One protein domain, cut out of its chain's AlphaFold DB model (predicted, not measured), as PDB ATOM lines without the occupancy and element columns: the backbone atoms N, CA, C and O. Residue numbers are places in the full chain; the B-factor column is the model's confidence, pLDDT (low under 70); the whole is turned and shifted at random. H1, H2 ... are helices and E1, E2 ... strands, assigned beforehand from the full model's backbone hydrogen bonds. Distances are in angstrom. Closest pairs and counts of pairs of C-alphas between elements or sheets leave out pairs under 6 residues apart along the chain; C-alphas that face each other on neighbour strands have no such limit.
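Overview. This is residues 14 to 94 and 101 to 135 of the 471 residues of an uncharacterized protein of Xanthomonas citri pv. aurantifolii (UniProt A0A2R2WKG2). Five helices form a flat up-and-down bundle, each running against the one before, with H2 in the middle touching the other four; residues 124 to 135 fold back beside H4. The 116 printed residues hold H1, H2, H3, H4, E1 and H5 in order, mostly helix. The whole is compact, with a radius of gyration of the C-alphas of 14.3 A, spanning 48 by 38 by 20 A.

Along the chain. H5, residues 101 to 123, runs 32.8 A to C-alpha 123 at (-52.688, -9.855, -44.138). H1, residues 21 to 36, begins at (-46.835, 17.751, -43.175). H2 is residues 40 to 50, H3 55 to 66, H4 73 to 86; E1, 88 to 90, pairs with no named strand.

Arrangement. H5 touches H4 at 22 degrees, a shallow tilt, opposite ways; the closest C-alphas, Cys 78 and Ala 118, are 5.7 A apart. Every O i to N i+4 pair is within hydrogen-bond range in H1, H3, H4 and H5; in H2, 6 of 7.

Size, cuts and confidence. Residues 95 to 100 are not printed, a C-alpha gap of 14.4 A. Residues 14 to 16 and 90 to 94 have pLDDT under 70.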
ATOM      1  N   GLY A  14     -44.109  15.183 -59.512       59.22
ATOM      2  CA  GLY A  14     -42.671  15.458 -59.420       59.22
ATOM      3  C   GLY A  14     -42.285  16.679 -58.573       59.22
ATOM      4  O   GLY A  14     -41.095  16.967 -58.450       59.22
ATOM      5  N   SER A  15     -43.247  17.410 -58.002       68.31
ATOM      6  CA  SER A  15     -42.981  18.594 -57.183       68.31
ATOM      7  C   SER A  15     -42.276  18.220 -55.876       68.31
ATOM      8  O   SER A  15     -42.755  17.404 -55.084       68.31
ATOM      9  N   ILE A  16     -41.128  18.848 -55.627       67.75
ATOM     10  CA  ILE A  16     -40.325  18.627 -54.421       67.75
ATOM     11  C   ILE A  16     -40.799  19.602 -53.341       67.75
ATOM     12  O   ILE A  16     -40.424  20.771 -53.344       67.75
ATOM     13  N   ILE A  17     -41.621  19.115 -52.409       78.06
ATOM     14  CA  ILE A  17     -42.118  19.892 -51.262       78.06
ATOM     15  C   ILE A  17     -41.598  19.240 -49.973       78.06
ATOM     16  O   ILE A  17     -42.273  18.382 -49.395       78.06
ATOM     17  N   PRO A  18     -40.386  19.598 -49.513       72.06
ATOM     18  CA  PRO A  18     -39.721  18.878 -48.429       72.06
ATOM     19  C   PRO A  18     -40.340  19.146 -47.047       72.06
ATOM     20  O   PRO A  18     -40.123  18.374 -46.120       72.06
ATOM     21  N   TRP A  19     -41.154  20.196 -46.904       79.88
ATOM     22  CA  TRP A  19     -41.870  20.554 -45.668       79.88
ATOM     23  C   TRP A  19     -43.328  20.071 -45.637       79.88
ATOM     24  O   TRP A  19     -44.114  20.521 -44.803       79.88
ATOM     25  N   HIS A  20     -43.723  19.162 -46.531       87.12
ATOM     26  CA  HIS A  20     -45.095  18.663 -46.558       87.12
ATOM     27  C   HIS A  20     -45.444  17.938 -45.233       87.12
ATOM     28  O   HIS A  20     -44.760  16.973 -44.884       87.12
ATOM     29  N   PRO A  21     -46.530  18.295 -44.508       91.19
ATOM     30  CA  PRO A  21     -46.835  17.751 -43.175       91.19
ATOM     31  C   PRO A  21     -46.850  16.216 -43.098       91.19
ATOM     32  O   PRO A  21     -46.394  15.616 -42.125       91.19
ATOM     33  N   LYS A  22     -47.324  15.560 -44.165       93.25
ATOM     34  CA  LYS A  22     -47.366  14.091 -44.268       93.25
ATOM     35  C   LYS A  22     -45.987  13.408 -44.246       93.25
ATOM     36  O   LYS A  22     -45.926  12.239 -43.881       93.25
ATOM     37  N   ILE A  23     -44.898  14.115 -44.563       92.38
ATOM     38  CA  ILE A  23     -43.523  13.603 -44.411       92.38
ATOM     39  C   ILE A  23     -43.223  13.354 -42.926       92.38
ATOM     40  O   ILE A  23     -42.776  12.272 -42.547       92.38
ATOM     41  N   PHE A  24     -43.558  14.310 -42.056       93.38
ATOM     42  CA  PHE A  24     -43.383  14.158 -40.608       93.38
ATOM     43  C   PHE A  24     -44.273  13.046 -40.040       93.38
ATOM     44  O   PHE A  24     -43.834  12.278 -39.183       93.38
ATOM     45  N   VAL A  25     -45.499  12.909 -40.559       94.94
ATOM     46  CA  VAL A  25     -46.400  11.805 -40.187       94.94
ATOM     47  C   VAL A  25     -45.795  10.452 -40.569       94.94
ATOM     48  O   VAL A  25     -45.786   9.544 -39.738       94.94
ATOM     49  N   ALA A  26     -45.232  10.316 -41.775       94.88
ATOM     50  CA  ALA A  26     -44.561   9.089 -42.205       94.88
ATOM     51  C   ALA A  26     -43.418   8.700 -41.251       94.88
ATOM     52  O   ALA A  26     -43.341   7.553 -40.805       94.88
ATOM     53  N   HIS A  27     -42.574   9.661 -40.865       94.31
ATOM     54  CA  HIS A  27     -41.509   9.420 -39.891       94.31
ATOM     55  C   HIS A  27     -42.046   8.991 -38.521       94.31
ATOM     56  O   HIS A  27     -41.530   8.032 -37.940       94.31
ATOM     57  N   ALA A  28     -43.090   9.659 -38.021       94.06
ATOM     58  CA  ALA A  28     -43.694   9.347 -36.730       94.06
ATOM     59  C   ALA A  28     -44.295   7.932 -36.700       94.06
ATOM     60  O   ALA A  28     -44.045   7.179 -35.757       94.06
ATOM     61  N   LEU A  29     -45.037   7.539 -37.742       94.56
ATOM     62  CA  LEU A  29     -45.621   6.198 -37.850       94.56
ATOM     63  C   LEU A  29     -44.535   5.118 -37.922       94.56
ATOM     64  O   LEU A  29     -44.581   4.150 -37.159       94.56
ATOM     65  N   ALA A  30     -43.516   5.310 -38.764       94.19
ATOM     66  CA  ALA A  30     -42.399   4.375 -38.878       94.19
ATOM     67  C   ALA A  30     -41.643   4.219 -37.546       94.19
ATOM     68  O   ALA A  30     -41.344   3.103 -37.122       94.19
ATOM     69  N   ALA A  31     -41.380   5.319 -36.834       92.75
ATOM     70  CA  ALA A  31     -40.742   5.278 -35.517       92.75
ATOM     71  C   ALA A  31     -41.586   4.521 -34.476       92.75
ATOM     72  O   ALA A  31     -41.042   3.793 -33.638       92.75
ATOM     73  N   ARG A  32     -42.917   4.640 -34.544       92.50
ATOM     74  CA  ARG A  32     -43.839   3.949 -33.634       92.50
ATOM     75  C   ARG A  32     -43.858   2.442 -33.866       92.50
ATOM     76  O   ARG A  32     -43.786   1.682 -32.899       92.50
ATOM     77  N   ILE A  33     -43.874   2.019 -35.130       92.25
ATOM     78  CA  ILE A  33     -43.799   0.602 -35.517       92.25
ATOM     79  C   ILE A  33     -42.474  -0.008 -35.052       92.25
ATOM     80  O   ILE A  33     -42.482  -1.070 -34.426       92.25
ATOM     81  N   ARG A  34     -41.348   0.688 -35.271       90.81
ATOM     82  CA  ARG A  34     -40.026   0.212 -34.832       90.81
ATOM     83  C   ARG A  34     -39.912   0.069 -33.314       90.81
ATOM     84  O   ARG A  34     -39.385  -0.933 -32.849       90.81
ATOM     85  N   SER A  35     -40.398   1.047 -32.549       86.88
ATOM     86  CA  SER A  35     -40.193   1.095 -31.091       86.88
ATOM     87  C   SER A  35     -41.164   0.223 -30.294       86.88
ATOM     88  O   SER A  35     -40.750  -0.482 -29.381       86.88
ATOM     89  N   THR A  36     -42.455   0.251 -30.627       79.00
ATOM     90  CA  THR A  36     -43.512  -0.387 -29.814       79.00
ATOM     91  C   THR A  36     -44.235  -1.518 -30.542       79.00
ATOM     92  O   THR A  36     -45.139  -2.136 -29.991       79.00
ATOM     93  N   GLY A  37     -43.858  -1.815 -31.792       73.81
ATOM     94  CA  GLY A  37     -44.613  -2.708 -32.680       73.81
ATOM     95  C   GLY A  37     -45.799  -2.034 -33.377       73.81
ATOM     96  O   GLY A  37     -46.358  -2.629 -34.299       73.81
ATOM     97  N   GLY A  38     -46.129  -0.790 -32.996       78.31
ATOM     98  CA  GLY A  38     -47.185   0.029 -33.593       78.31
ATOM     99  C   GLY A  38     -48.593  -0.545 -33.414       78.31
ATOM    100  O   GLY A  38     -48.793  -1.727 -33.140       78.31
ATOM    101  N   ARG A  39     -49.608   0.299 -33.609       84.81
ATOM    102  CA  ARG A  39     -50.994  -0.172 -33.755       84.81
ATOM    103  C   ARG A  39     -51.189  -0.733 -35.172       84.81
ATOM    104  O   ARG A  39     -50.478  -0.306 -36.082       84.81
ATOM    105  N   PRO A  40     -52.156  -1.637 -35.414       82.38
ATOM    106  CA  PRO A  40     -52.475  -2.093 -36.772       82.38
ATOM    107  C   PRO A  40     -52.732  -0.928 -37.747       82.38
ATOM    108  O   PRO A  40     -52.200  -0.920 -38.854       82.38
ATOM    109  N   ALA A  41     -53.416   0.119 -37.275       88.75
ATOM    110  CA  ALA A  41     -53.678   1.347 -38.030       88.75
ATOM    111  C   ALA A  41     -52.408   2.102 -38.480       88.75
ATOM    112  O   ALA A  41     -52.468   2.894 -39.415       88.75
ATOM    113  N   ASP A  42     -51.255   1.866 -37.847       91.31
ATOM    114  CA  ASP A  42     -50.005   2.565 -38.179       91.31
ATOM    115  C   ASP A  42     -49.420   2.041 -39.485       91.31
ATOM    116  O   ASP A  42     -48.870   2.807 -40.274       91.31
ATOM    117  N   ARG A  43     -49.573   0.733 -39.715       92.44
ATOM    118  CA  ARG A  43     -49.129   0.047 -40.931       92.44
ATOM    119  C   ARG A  43     -49.969   0.483 -42.120       92.44
ATOM    120  O   ARG A  43     -49.429   0.911 -43.134       92.44
ATOM    121  N   GLU A  44     -51.287   0.461 -41.946       93.31
ATOM    122  CA  GLU A  44     -52.224   0.957 -42.953       93.31
ATOM    123  C   GLU A  44     -52.000   2.450 -43.238       93.31
ATOM    124  O   GLU A  44     -51.961   2.865 -44.394       93.31
ATOM    125  N   GLY A  45     -51.781   3.251 -42.190       93.75
ATOM    126  CA  GLY A  45     -51.440   4.664 -42.316       93.75
ATOM    127  C   GLY A  45     -50.183   4.894 -43.157       93.75
ATOM    128  O   GLY A  45     -50.188   5.775 -44.012       93.75
ATOM    129  N   LEU A  46     -49.133   4.085 -42.979       94.62
ATOM    130  CA  LEU A  46     -47.939   4.157 -43.825       94.62
ATOM    131  C   LEU A  46     -48.219   3.770 -45.278       94.62
ATOM    132  O   LEU A  46     -47.769   4.480 -46.173       94.62
ATOM    133  N   TYR A  47     -48.975   2.702 -45.538       96.56
ATOM    134  CA  TYR A  47     -49.319   2.318 -46.912       96.56
ATOM    135  C   TYR A  47     -50.150   3.386 -47.629       96.56
ATOM    136  O   TYR A  47     -49.859   3.712 -48.778       96.56
ATOM    137  N   ARG A  48     -51.097   4.027 -46.934       95.94
ATOM    138  CA  ARG A  48     -51.838   5.189 -47.459       95.94
ATOM    139  C   ARG A  48     -50.933   6.383 -47.780       95.94
ATOM    140  O   ARG A  48     -51.250   7.185 -48.649       95.94
ATOM    141  N   LEU A  49     -49.818   6.544 -47.066       95.88
ATOM    142  CA  LEU A  49     -48.838   7.589 -47.371       95.88
ATOM    143  C   LEU A  49     -47.939   7.218 -48.556       95.88
ATOM    144  O   LEU A  49     -47.517   8.117 -49.278       95.88
ATOM    145  N   ILE A  50     -47.683   5.929 -48.800       95.69
ATOM    146  CA  ILE A  50     -46.992   5.467 -50.014       95.69
ATOM    147  C   ILE A  50     -47.838   5.776 -51.253       95.69
ATOM    148  O   ILE A  50     -47.298   6.220 -52.260       95.69
ATOM    149  N   THR A  51     -49.162   5.643 -51.181       94.19
ATOM    150  CA  THR A  51     -50.063   6.017 -52.284       94.19
ATOM    151  C   THR A  51     -50.314   7.522 -52.403       94.19
ATOM    152  O   THR A  51     -51.214   7.954 -53.114       94.19
ATOM    153  N   HIS A  52     -49.529   8.373 -51.742       91.75
ATOM    154  CA  HIS A  52     -49.665   9.813 -51.924       91.75
ATOM    155  C   HIS A  52     -49.288  10.235 -53.361       91.75
ATOM    156  O   HIS A  52     -48.300   9.727 -53.890       91.75
ATOM    157  N   PRO A  53     -50.002  11.191 -53.993       86.38
ATOM    158  CA  PRO A  53     -49.687  11.645 -55.353       86.38
ATOM    159  C   PRO A  53     -48.325  12.343 -55.475       86.38
ATOM    160  O   PRO A  53     -47.747  12.354 -56.553       86.38
ATOM    161  N   LEU A  54     -47.808  12.914 -54.383       88.25
ATOM    162  CA  LEU A  54     -46.468  13.515 -54.347       88.25
ATOM    163  C   LEU A  54     -45.392  12.461 -54.079       88.25
ATOM    164  O   LEU A  54     -45.371  11.873 -52.989       88.25
ATOM    165  N   ASP A  55     -44.438  12.337 -55.003       88.62
ATOM    166  CA  ASP A  55     -43.308  11.407 -54.907       88.62
ATOM    167  C   ASP A  55     -42.516  11.593 -53.608       88.62
ATOM    168  O   ASP A  55     -42.116  10.618 -52.978       88.62
ATOM    169  N   ALA A  56     -42.319  12.838 -53.158       89.00
ATOM    170  CA  ALA A  56     -41.576  13.133 -51.932       89.00
ATOM    171  C   ALA A  56     -42.224  12.499 -50.685       89.00
ATOM    172  O   ALA A  56     -41.530  11.931 -49.839       89.00
ATOM    173  N   VAL A  57     -43.557  12.553 -50.580       93.00
ATOM    174  CA  VAL A  57     -44.304  11.939 -49.469       93.00
ATOM    175  C   VAL A  57     -44.291  10.420 -49.612       93.00
ATOM    176  O   VAL A  57     -43.966   9.721 -48.651       93.00
ATOM    177  N   SER A  58     -44.585   9.930 -50.818       93.94
ATOM    178  CA  SER A  58     -44.632   8.506 -51.146       93.94
ATOM    179  C   SER A  58     -43.315   7.797 -50.817       93.94
ATOM    180  O   SER A  58     -43.284   6.836 -50.046       93.94
ATOM    181  N   LEU A  59     -42.199   8.329 -51.317       94.19
ATOM    182  CA  LEU A  59     -40.873   7.743 -51.140       94.19
ATOM    183  C   LEU A  59     -40.351   7.869 -49.706       94.19
ATOM    184  O   LEU A  59     -39.594   7.006 -49.263       94.19
ATOM    185  N   THR A  60     -40.760   8.904 -48.964       95.19
ATOM    186  CA  THR A  60     -40.432   9.024 -47.534       95.19
ATOM    187  C   THR A  60     -41.187   7.979 -46.714       95.19
ATOM    188  O   THR A  60     -40.596   7.316 -45.858       95.19
ATOM    189  N   ALA A  61     -42.475   7.770 -47.001       96.38
ATOM    190  CA  ALA A  61     -43.255   6.702 -46.381       96.38
ATOM    191  C   ALA A  61     -42.679   5.320 -46.704       96.38
ATOM    192  O   ALA A  61     -42.534   4.495 -45.800       96.38
ATOM    193  N   LEU A  62     -42.252   5.105 -47.951       96.75
ATOM    194  CA  LEU A  62     -41.591   3.874 -48.367       96.75
ATOM    195  C   LEU A  62     -40.278   3.640 -47.605       96.75
ATOM    196  O   LEU A  62     -40.079   2.558 -47.058       96.75
ATOM    197  N   SER A  63     -39.415   4.655 -47.481       96.44
ATOM    198  CA  SER A  63     -38.204   4.567 -46.648       96.44
ATOM    199  C   SER A  63     -38.532   4.253 -45.181       96.44
ATOM    200  O   SER A  63     -37.827   3.478 -44.535       96.44
ATOM    201  N   GLY A  64     -39.625   4.811 -44.650       95.50
ATOM    202  CA  GLY A  64     -40.125   4.498 -43.311       95.50
ATOM    203  C   GLY A  64     -40.534   3.031 -43.150       95.50
ATOM    204  O   GLY A  64     -40.184   2.403 -42.147       95.50
ATOM    205  N   VAL A  65     -41.217   2.472 -44.151       95.56
ATOM    206  CA  VAL A  65     -41.581   1.050 -44.215       95.56
ATOM    207  C   VAL A  65     -40.341   0.159 -44.335       95.56
ATOM    208  O   VAL A  65     -40.254  -0.854 -43.641       95.56
ATOM    209  N   VAL A  66     -39.341   0.553 -45.128       95.19
ATOM    210  CA  VAL A  66     -38.063  -0.173 -45.237       95.19
ATOM    211  C   VAL A  66     -37.306  -0.210 -43.917       95.19
ATOM    212  O   VAL A  66     -36.822  -1.264 -43.509       95.19
ATOM    213  N   ALA A  67     -37.283   0.903 -43.185       94.06
ATOM    214  CA  ALA A  67     -36.661   0.964 -41.866       94.06
ATOM    215  C   ALA A  67     -37.312   0.014 -40.837       94.06
ATOM    216  O   ALA A  67     -36.732  -0.227 -39.779       94.06
ATOM    217  N   CYS A  68     -38.504  -0.524 -41.113       93.19
ATOM    218  CA  CYS A  68     -39.190  -1.480 -40.245       93.19
ATOM    219  C   CYS A  68     -38.814  -2.950 -40.511       93.19
ATOM    220  O   CYS A  68     -39.315  -3.812 -39.788       93.19
ATOM    221  N   TRP A  69     -37.918  -3.246 -41.467       91.88
ATOM    222  CA  TRP A  69     -37.590  -4.618 -41.889       91.88
ATOM    223  C   TRP A  69     -37.266  -5.560 -40.727       91.88
ATOM    224  O   TRP A  69     -37.812  -6.652 -40.649       91.88
ATOM    225  N   GLN A  70     -36.409  -5.141 -39.788       89.75
ATOM    226  CA  GLN A  70     -35.996  -5.989 -38.657       89.75
ATOM    227  C   GLN A  70     -37.166  -6.420 -37.760       89.75
ATOM    228  O   GLN A  70     -37.089  -7.447 -37.091       89.75
ATOM    229  N   ARG A  71     -38.237  -5.623 -37.719       89.88
ATOM    230  CA  ARG A  71     -39.420  -5.873 -36.889       89.88
ATOM    231  C   ARG A  71     -40.485  -6.650 -37.656       89.88
ATOM    232  O   ARG A  71     -41.125  -7.519 -37.074       89.88
ATOM    233  N   ASP A  72     -40.703  -6.287 -38.916       90.50
ATOM    234  CA  ASP A  72     -41.776  -6.816 -39.757       90.50
ATOM    235  C   ASP A  72     -41.316  -6.865 -41.232       90.50
ATOM    236  O   ASP A  72     -41.583  -5.937 -42.004       90.50
ATOM    237  N   PRO A  73     -40.599  -7.933 -41.647       90.62
ATOM    238  CA  PRO A  73     -40.113  -8.074 -43.021       90.62
ATOM    239  C   PRO A  73     -41.245  -8.118 -44.055       90.62
ATOM    240  O   PRO A  73     -41.082  -7.627 -45.171       90.62
ATOM    241  N   ARG A  74     -42.409  -8.673 -43.684       92.06
ATOM    242  CA  ARG A  74     -43.573  -8.778 -44.573       92.06
ATOM    243  C   ARG A  74     -44.160  -7.403 -44.873       92.06
ATOM    244  O   ARG A  74     -44.446  -7.118 -46.036       92.06
ATOM    245  N   LEU A  75     -44.281  -6.540 -43.857       93.00
ATOM    246  CA  LEU A  75     -44.694  -5.144 -44.030       93.00
ATOM    247  C   LEU A  75     -43.780  -4.431 -45.029       93.00
ATOM    248  O   LEU A  75     -44.266  -3.738 -45.928       93.00
ATOM    249  N   THR A  76     -42.465  -4.606 -44.882       93.88
ATOM    250  CA  THR A  76     -41.506  -3.993 -45.799       93.88
ATOM    251  C   THR A  76     -41.642  -4.528 -47.214       93.88
ATOM    252  O   THR A  76     -41.722  -3.742 -48.157       93.88
ATOM    253  N   TRP A  77     -41.709  -5.848 -47.364       94.81
ATOM    254  CA  TRP A  77     -41.800  -6.493 -48.666       94.81
ATOM    255  C   TRP A  77     -43.062  -6.080 -49.434       94.81
ATOM    256  O   TRP A  77     -42.972  -5.645 -50.581       94.81
ATOM    257  N   CYS A  78     -44.230  -6.106 -48.785       94.94
ATOM    258  CA  CYS A  78     -45.487  -5.691 -49.416       94.94
ATOM    259  C   CYS A  78     -45.516  -4.174 -49.694       94.94
ATOM    260  O   CYS A  78     -46.099  -3.740 -50.684       94.94
ATOM    261  N   GLY A  79     -44.832  -3.358 -48.882       95.50
ATOM    262  CA  GLY A  79     -44.677  -1.923 -49.140       95.50
ATOM    263  C   GLY A  79     -43.788  -1.609 -50.348       95.50
ATOM    264  O   GLY A  79     -44.114  -0.722 -51.133       95.50
ATOM    265  N   LEU A  80     -42.698  -2.360 -50.541       95.25
ATOM    266  CA  LEU A  80     -41.884  -2.291 -51.763       95.25
ATOM    267  C   LEU A  80     -42.704  -2.713 -52.985       95.25
ATOM    268  O   LEU A  80     -42.668  -2.034 -54.011       95.25
ATOM    269  N   ASN A  81     -43.507  -3.772 -52.845       94.50
ATOM    270  CA  ASN A  81     -44.404  -4.238 -53.896       94.50
ATOM    271  C   ASN A  81     -45.443  -3.173 -54.284       94.50
ATOM    272  O   ASN A  81     -45.673  -2.921 -55.466       94.50
ATOM    273  N   LEU A  82     -46.021  -2.489 -53.291       96.06
ATOM    274  CA  LEU A  82     -46.905  -1.342 -53.498       96.06
ATOM    275  C   LEU A  82     -46.205  -0.231 -54.289       96.06
ATOM    276  O   LEU A  82     -46.770   0.266 -55.257       96.06
ATOM    277  N   GLY A  83     -44.967   0.121 -53.927       95.00
ATOM    278  CA  GLY A  83     -44.165   1.083 -54.687       95.00
ATOM    279  C   GLY A  83     -44.005   0.678 -56.158       95.00
ATOM    280  O   GLY A  83     -44.270   1.475 -57.052       95.00
ATOM    281  N   LEU A  84     -43.653  -0.578 -56.438       94.00
ATOM    282  CA  LEU A  84     -43.516  -1.061 -57.818       94.00
ATOM    283  C   LEU A  84     -44.849  -1.041 -58.587       94.00
ATOM    284  O   LEU A  84     -44.868  -0.651 -59.751       94.00
ATOM    285  N   ARG A  85     -45.982  -1.361 -57.944       92.81
ATOM    286  CA  ARG A  85     -47.320  -1.209 -58.558       92.81
ATOM    287  C   ARG A  85     -47.628   0.231 -58.929       92.81
ATOM    288  O   ARG A  85     -48.204   0.485 -59.982       92.81
ATOM    289  N   LEU A  86     -47.238   1.182 -58.082       91.69
ATOM    290  CA  LEU A  86     -47.471   2.598 -58.351       91.69
ATOM    291  C   LEU A  86     -46.703   3.094 -59.581       91.69
ATOM    292  O   LEU A  86     -47.176   4.045 -60.205       91.69
ATOM    293  N   ALA A  87     -45.607   2.428 -59.960       90.50
ATOM    294  CA  ALA A  87     -44.856   2.705 -61.182       90.50
ATOM    295  C   ALA A  87     -45.551   2.226 -62.473       90.50
ATOM    296  O   ALA A  87     -45.120   2.624 -63.556       90.50
ATOM    297  N   GLN A  88     -46.604   1.404 -62.382       86.56
ATOM    298  CA  GLN A  88     -47.369   0.906 -63.532       86.56
ATOM    299  C   GLN A  88     -48.545   1.825 -63.857       86.56
ATOM    300  O   GLN A  88     -49.355   2.146 -62.983       86.56
ATOM    301  N   PHE A  89     -48.678   2.201 -65.126       78.25
ATOM    302  CA  PHE A  89     -49.776   3.027 -65.622       78.25
ATOM    303  C   PHE A  89     -50.332   2.425 -66.903       78.25
ATOM    304  O   PHE A  89     -49.582   1.881 -67.697       78.25
ATOM    305  N   VAL A  90     -51.630   2.572 -67.141       66.38
ATOM    306  CA  VAL A  90     -52.240   2.194 -68.418       66.38
ATOM    307  C   VAL A  90     -52.466   3.473 -69.220       66.38
ATOM    308  O   VAL A  90     -53.113   4.403 -68.737       66.38
ATOM    309  N   ARG A  91     -51.955   3.538 -70.454       63.94
ATOM    310  CA  ARG A  91     -52.393   4.513 -71.458       63.94
ATOM    311  C   ARG A  91     -53.856   4.237 -71.748       63.94
ATOM    312  O   ARG A  91     -54.194   3.341 -72.518       63.94
ATOM    313  N   VAL A  92     -54.730   5.041 -71.162       60.16
ATOM    314  CA  VAL A  92     -56.103   5.144 -71.643       60.16
ATOM    315  C   VAL A  92     -56.017   5.800 -73.020       60.16
ATOM    316  O   VAL A  92     -55.561   6.939 -73.125       60.16
ATOM    317  N   ARG A  93     -56.389   5.064 -74.077       53.81
ATOM    318  CA  ARG A  93     -56.253   5.495 -75.485       53.81
ATOM    319  C   ARG A  93     -56.949   6.835 -75.787       53.81
ATOM    320  O   ARG A  93     -56.543   7.512 -76.719       53.81
ATOM    321  N   ASP A  94     -57.852   7.275 -74.908       54.59
ATOM    322  CA  ASP A  94     -58.584   8.542 -74.989       54.59
ATOM    323  C   ASP A  94     -58.272   9.523 -73.839       54.59
ATOM    324  O   ASP A  94     -59.080  10.397 -73.533       54.59
ATOM    325  N   GLU A 101     -60.557  16.346 -63.936       80.31
ATOM    326  CA  GLU A 101     -61.224  15.696 -62.809       80.31
ATOM    327  C   GLU A 101     -61.358  14.183 -63.030       80.31
ATOM    328  O   GLU A 101     -60.944  13.400 -62.174       80.31
ATOM    329  N   ALA A 102     -61.800  13.750 -64.214       80.00
ATOM    330  CA  ALA A 102     -61.870  12.338 -64.577       80.00
ATOM    331  C   ALA A 102     -60.484  11.678 -64.585       80.00
ATOM    332  O   ALA A 102     -60.333  10.546 -64.123       80.00
ATOM    333  N   ARG A 103     -59.443  12.387 -65.049       75.81
ATOM    334  CA  ARG A 103     -58.054  11.895 -64.964       75.81
ATOM    335  C   ARG A 103     -57.608  11.709 -63.514       75.81
ATOM    336  O   ARG A 103     -57.013  10.681 -63.196       75.81
ATOM    337  N   SER A 104     -57.910  12.678 -62.647       79.44
ATOM    338  CA  SER A 104     -57.596  12.608 -61.217       79.44
ATOM    339  C   SER A 104     -58.315  11.440 -60.535       79.44
ATOM    340  O   SER A 104     -57.696  10.705 -59.766       79.44
ATOM    341  N   GLN A 105     -59.586  11.201 -60.876       83.50
ATOM    342  CA  GLN A 105     -60.361  10.089 -60.325       83.50
ATOM    343  C   GLN A 105     -59.784   8.730 -60.739       83.50
ATOM    344  O   GLN A 105     -59.542   7.893 -59.876       83.50
ATOM    345  N   VAL A 106     -59.465   8.530 -62.023       83.31
ATOM    346  CA  VAL A 106     -58.835   7.285 -62.509       83.31
ATOM    347  C   VAL A 106     -57.487   7.037 -61.822       83.31
ATOM    348  O   VAL A 106     -57.174   5.920 -61.403       83.31
ATOM    349  N   GLU A 107     -56.678   8.087 -61.669       82.12
ATOM    350  CA  GLU A 107     -55.411   8.054 -60.935       82.12
ATOM    351  C   GLU A 107     -55.603   7.718 -59.442       82.12
ATOM    352  O   GLU A 107     -54.748   7.047 -58.855       82.12
ATOM    353  N   SER A 108     -56.693   8.183 -58.825       85.56
ATOM    354  CA  SER A 108     -57.053   7.908 -57.429       85.56
ATOM    355  C   SER A 108     -57.517   6.462 -57.246       85.56
ATOM    356  O   SER A 108     -56.924   5.732 -56.452       85.56
ATOM    357  N   ASP A 109     -58.462   6.005 -58.070       88.31
ATOM    358  CA  ASP A 109     -59.010   4.645 -58.041       88.31
ATOM    359  C   ASP A 109     -57.910   3.594 -58.235       88.31
ATOM    360  O   ASP A 109     -57.862   2.583 -57.532       88.31
ATOM    361  N   ARG A 110     -56.959   3.854 -59.144       88.06
ATOM    362  CA  ARG A 110     -55.786   2.989 -59.350       88.06
ATOM    363  C   ARG A 110     -54.938   2.871 -58.084       88.06
ATOM    364  O   ARG A 110     -54.485   1.778 -57.736       88.06
ATOM    365  N   ARG A 111     -54.680   3.993 -57.411       90.25
ATOM    366  CA  ARG A 111     -53.878   4.024 -56.180       90.25
ATOM    367  C   ARG A 111     -54.588   3.310 -55.037       90.25
ATOM    368  O   ARG A 111     -53.935   2.565 -54.307       90.25
ATOM    369  N   ASP A 112     -55.898   3.480 -54.925       91.81
ATOM    370  CA  ASP A 112     -56.715   2.791 -53.930       91.81
ATOM    371  C   ASP A 112     -56.765   1.280 -54.194       91.81
ATOM    372  O   ASP A 112     -56.574   0.488 -53.271       91.81
ATOM    373  N   ALA A 113     -56.892   0.856 -55.454       92.19
ATOM    374  CA  ALA A 113     -56.796  -0.554 -55.826       92.19
ATOM    375  C   ALA A 113     -55.424  -1.154 -55.464       92.19
ATOM    376  O   ALA A 113     -55.351  -2.243 -54.886       92.19
ATOM    377  N   ALA A 114     -54.331  -0.430 -55.736       92.94
ATOM    378  CA  ALA A 114     -52.981  -0.859 -55.365       92.94
ATOM    379  C   ALA A 114     -52.806  -0.964 -53.838       92.94
ATOM    380  O   ALA A 114     -52.206  -1.929 -53.354       92.94
ATOM    381  N   LEU A 115     -53.362  -0.011 -53.081       95.12
ATOM    382  CA  LEU A 115     -53.371  -0.022 -51.618       95.12
ATOM    383  C   LEU A 115     -54.109  -1.246 -51.068       95.12
ATOM    384  O   LEU A 115     -53.568  -1.955 -50.219       95.12
ATOM    385  N   VAL A 116     -55.323  -1.509 -51.559       94.69
ATOM    386  CA  VAL A 116     -56.135  -2.658 -51.135       94.69
ATOM    387  C   VAL A 116     -55.396  -3.967 -51.413       94.69
ATOM    388  O   VAL A 116     -55.312  -4.819 -50.528       94.69
ATOM    389  N   ALA A 117     -54.793  -4.107 -52.596       92.75
ATOM    390  CA  ALA A 117     -53.995  -5.282 -52.936       92.75
ATOM    391  C   ALA A 117     -52.811  -5.476 -51.970       92.75
ATOM    392  O   ALA A 117     -52.605  -6.579 -51.469       92.75
ATOM    393  N   ALA A 118     -52.073  -4.410 -51.647       93.81
ATOM    394  CA  ALA A 118     -50.937  -4.481 -50.725       93.81
ATOM    395  C   ALA A 118     -51.350  -4.831 -49.283       93.81
ATOM    396  O   ALA A 118     -50.649  -5.583 -48.606       93.81
ATOM    397  N   ILE A 119     -52.494  -4.322 -48.810       93.19
ATOM    398  CA  ILE A 119     -53.042  -4.678 -47.493       93.19
ATOM    399  C   ILE A 119     -53.444  -6.155 -47.466       93.19
ATOM    400  O   ILE A 119     -53.094  -6.859 -46.520       93.19
ATOM    401  N   ASN A 120     -54.128  -6.641 -48.503       92.69
ATOM    402  CA  ASN A 120     -54.535  -8.044 -48.586       92.69
ATOM    403  C   ASN A 120     -53.323  -8.986 -48.603       92.69
ATOM    404  O   ASN A 120     -53.311  -9.978 -47.879       92.69
ATOM    405  N   GLU A 121     -52.273  -8.649 -49.356       92.38
ATOM    406  CA  GLU A 121     -51.015  -9.409 -49.362       92.38
ATOM    407  C   GLU A 121     -50.328  -9.409 -48.000       92.38
ATOM    408  O   GLU A 121     -49.839 -10.448 -47.549       92.38
ATOM    409  N   TYR A 122     -50.314  -8.265 -47.319       91.88
ATOM    410  CA  TYR A 122     -49.750  -8.165 -45.981       91.88
ATOM    411  C   TYR A 122     -50.507  -9.039 -44.971       91.88
ATOM    412  O   TYR A 122     -49.870  -9.709 -44.159       91.88
ATOM    413  N   LEU A 123     -51.840  -9.071 -45.041       90.06
ATOM    414  CA  LEU A 123     -52.688  -9.855 -44.138       90.06
ATOM    415  C   LEU A 123     -52.732 -11.353 -44.475       90.06
ATOM    416  O   LEU A 123     -53.092 -12.153 -43.610       90.06
ATOM    417  N   ALA A 124     -52.382 -11.742 -45.703       88.50
ATOM    418  CA  ALA A 124     -52.361 -13.142 -46.107       88.50
ATOM    419  C   ALA A 124     -51.326 -13.947 -45.285       88.50
ATOM    420  O   ALA A 124     -50.214 -13.465 -45.061       88.50
ATOM    421  N   PRO A 125     -51.653 -15.177 -44.846       71.69
ATOM    422  CA  PRO A 125     -50.780 -15.985 -43.990       71.69
ATOM    423  C   PRO A 125     -49.624 -16.693 -44.733       71.69
ATOM    424  O   PRO A 125     -48.831 -17.378 -44.090       71.69
ATOM    425  N   ASP A 126     -49.522 -16.538 -46.056       73.00
ATOM    426  CA  ASP A 126     -48.654 -17.340 -46.935       73.00
ATOM    427  C   ASP A 126     -47.202 -16.826 -47.047       73.00
ATOM    428  O   ASP A 126     -46.777 -15.933 -46.314       73.00
ATOM    429  N   SER A 127     -46.412 -17.373 -47.980       81.00
ATOM    430  CA  SER A 127     -45.072 -16.879 -48.336       81.00
ATOM    431  C   SER A 127     -45.071 -15.397 -48.742       81.00
ATOM    432  O   SER A 127     -46.123 -14.780 -48.945       81.00
ATOM    433  N   LEU A 128     -43.882 -14.797 -48.859       87.00
ATOM    434  CA  LEU A 128     -43.773 -13.443 -49.404       87.00
ATOM    435  C   LEU A 128     -44.329 -13.419 -50.840       87.00
ATOM    436  O   LEU A 128     -44.056 -14.348 -51.605       87.00
ATOM    437  N   PRO A 129     -45.116 -12.393 -51.216       90.19
ATOM    438  CA  PRO A 129     -45.611 -12.271 -52.582       90.19
ATOM    439  C   PRO A 129     -44.445 -12.052 -53.553       90.19
ATOM    440  O   PRO A 129     -43.427 -11.458 -53.192       90.19
ATOM    441  N   ALA A 130     -44.595 -12.494 -54.802       89.88
ATOM    442  CA  ALA A 130     -43.643 -12.147 -55.853       89.88
ATOM    443  C   ALA A 130     -43.602 -10.620 -56.044       89.88
ATOM    444  O   ALA A 130     -44.642  -9.955 -55.976       89.88
ATOM    445  N   LEU A 131     -42.407 -10.057 -56.265       90.00
ATOM    446  CA  LEU A 131     -42.304  -8.634 -56.581       90.00
ATOM    447  C   LEU A 131     -42.926  -8.372 -57.949       90.00
ATOM    448  O   LEU A 131     -42.718  -9.109 -58.912       90.00
ATOM    449  N   VAL A 132     -43.679  -7.286 -58.011       90.31
ATOM    450  CA  VAL A 132     -44.359  -6.828 -59.209       90.31
ATOM    451  C   VAL A 132     -43.329  -6.509 -60.283       90.31
ATOM    452  O   VAL A 132     -42.521  -5.589 -60.150       90.31
ATOM    453  N   CYS A 133     -43.391  -7.284 -61.361       86.31
ATOM    454  CA  CYS A 133     -42.687  -7.006 -62.599       86.31
ATOM    455  C   CYS A 133     -43.590  -6.172 -63.522       86.31
ATOM    456  O   CYS A 133     -44.821  -6.296 -63.446       86.31
ATOM    457  N   PRO A 134     -43.020  -5.305 -64.373       86.06
ATOM    458  CA  PRO A 134     -43.802  -4.562 -65.349       86.06
ATOM    459  C   PRO A 134     -44.480  -5.506 -66.352       86.06
ATOM    460  O   PRO A 134     -43.986  -6.600 -66.626       86.06
ATOM    461  N   GLN A 135     -45.615  -5.074 -66.902       86.06
ATOM    462  CA  GLN A 135     -46.300  -5.816 -67.963       86.06
ATOM    463  C   GLN A 135     -45.481  -5.786 -69.265       86.06
ATOM    464  O   GLN A 135     -44.705  -4.845 -69.471       86.06
TER     465      GLN A 135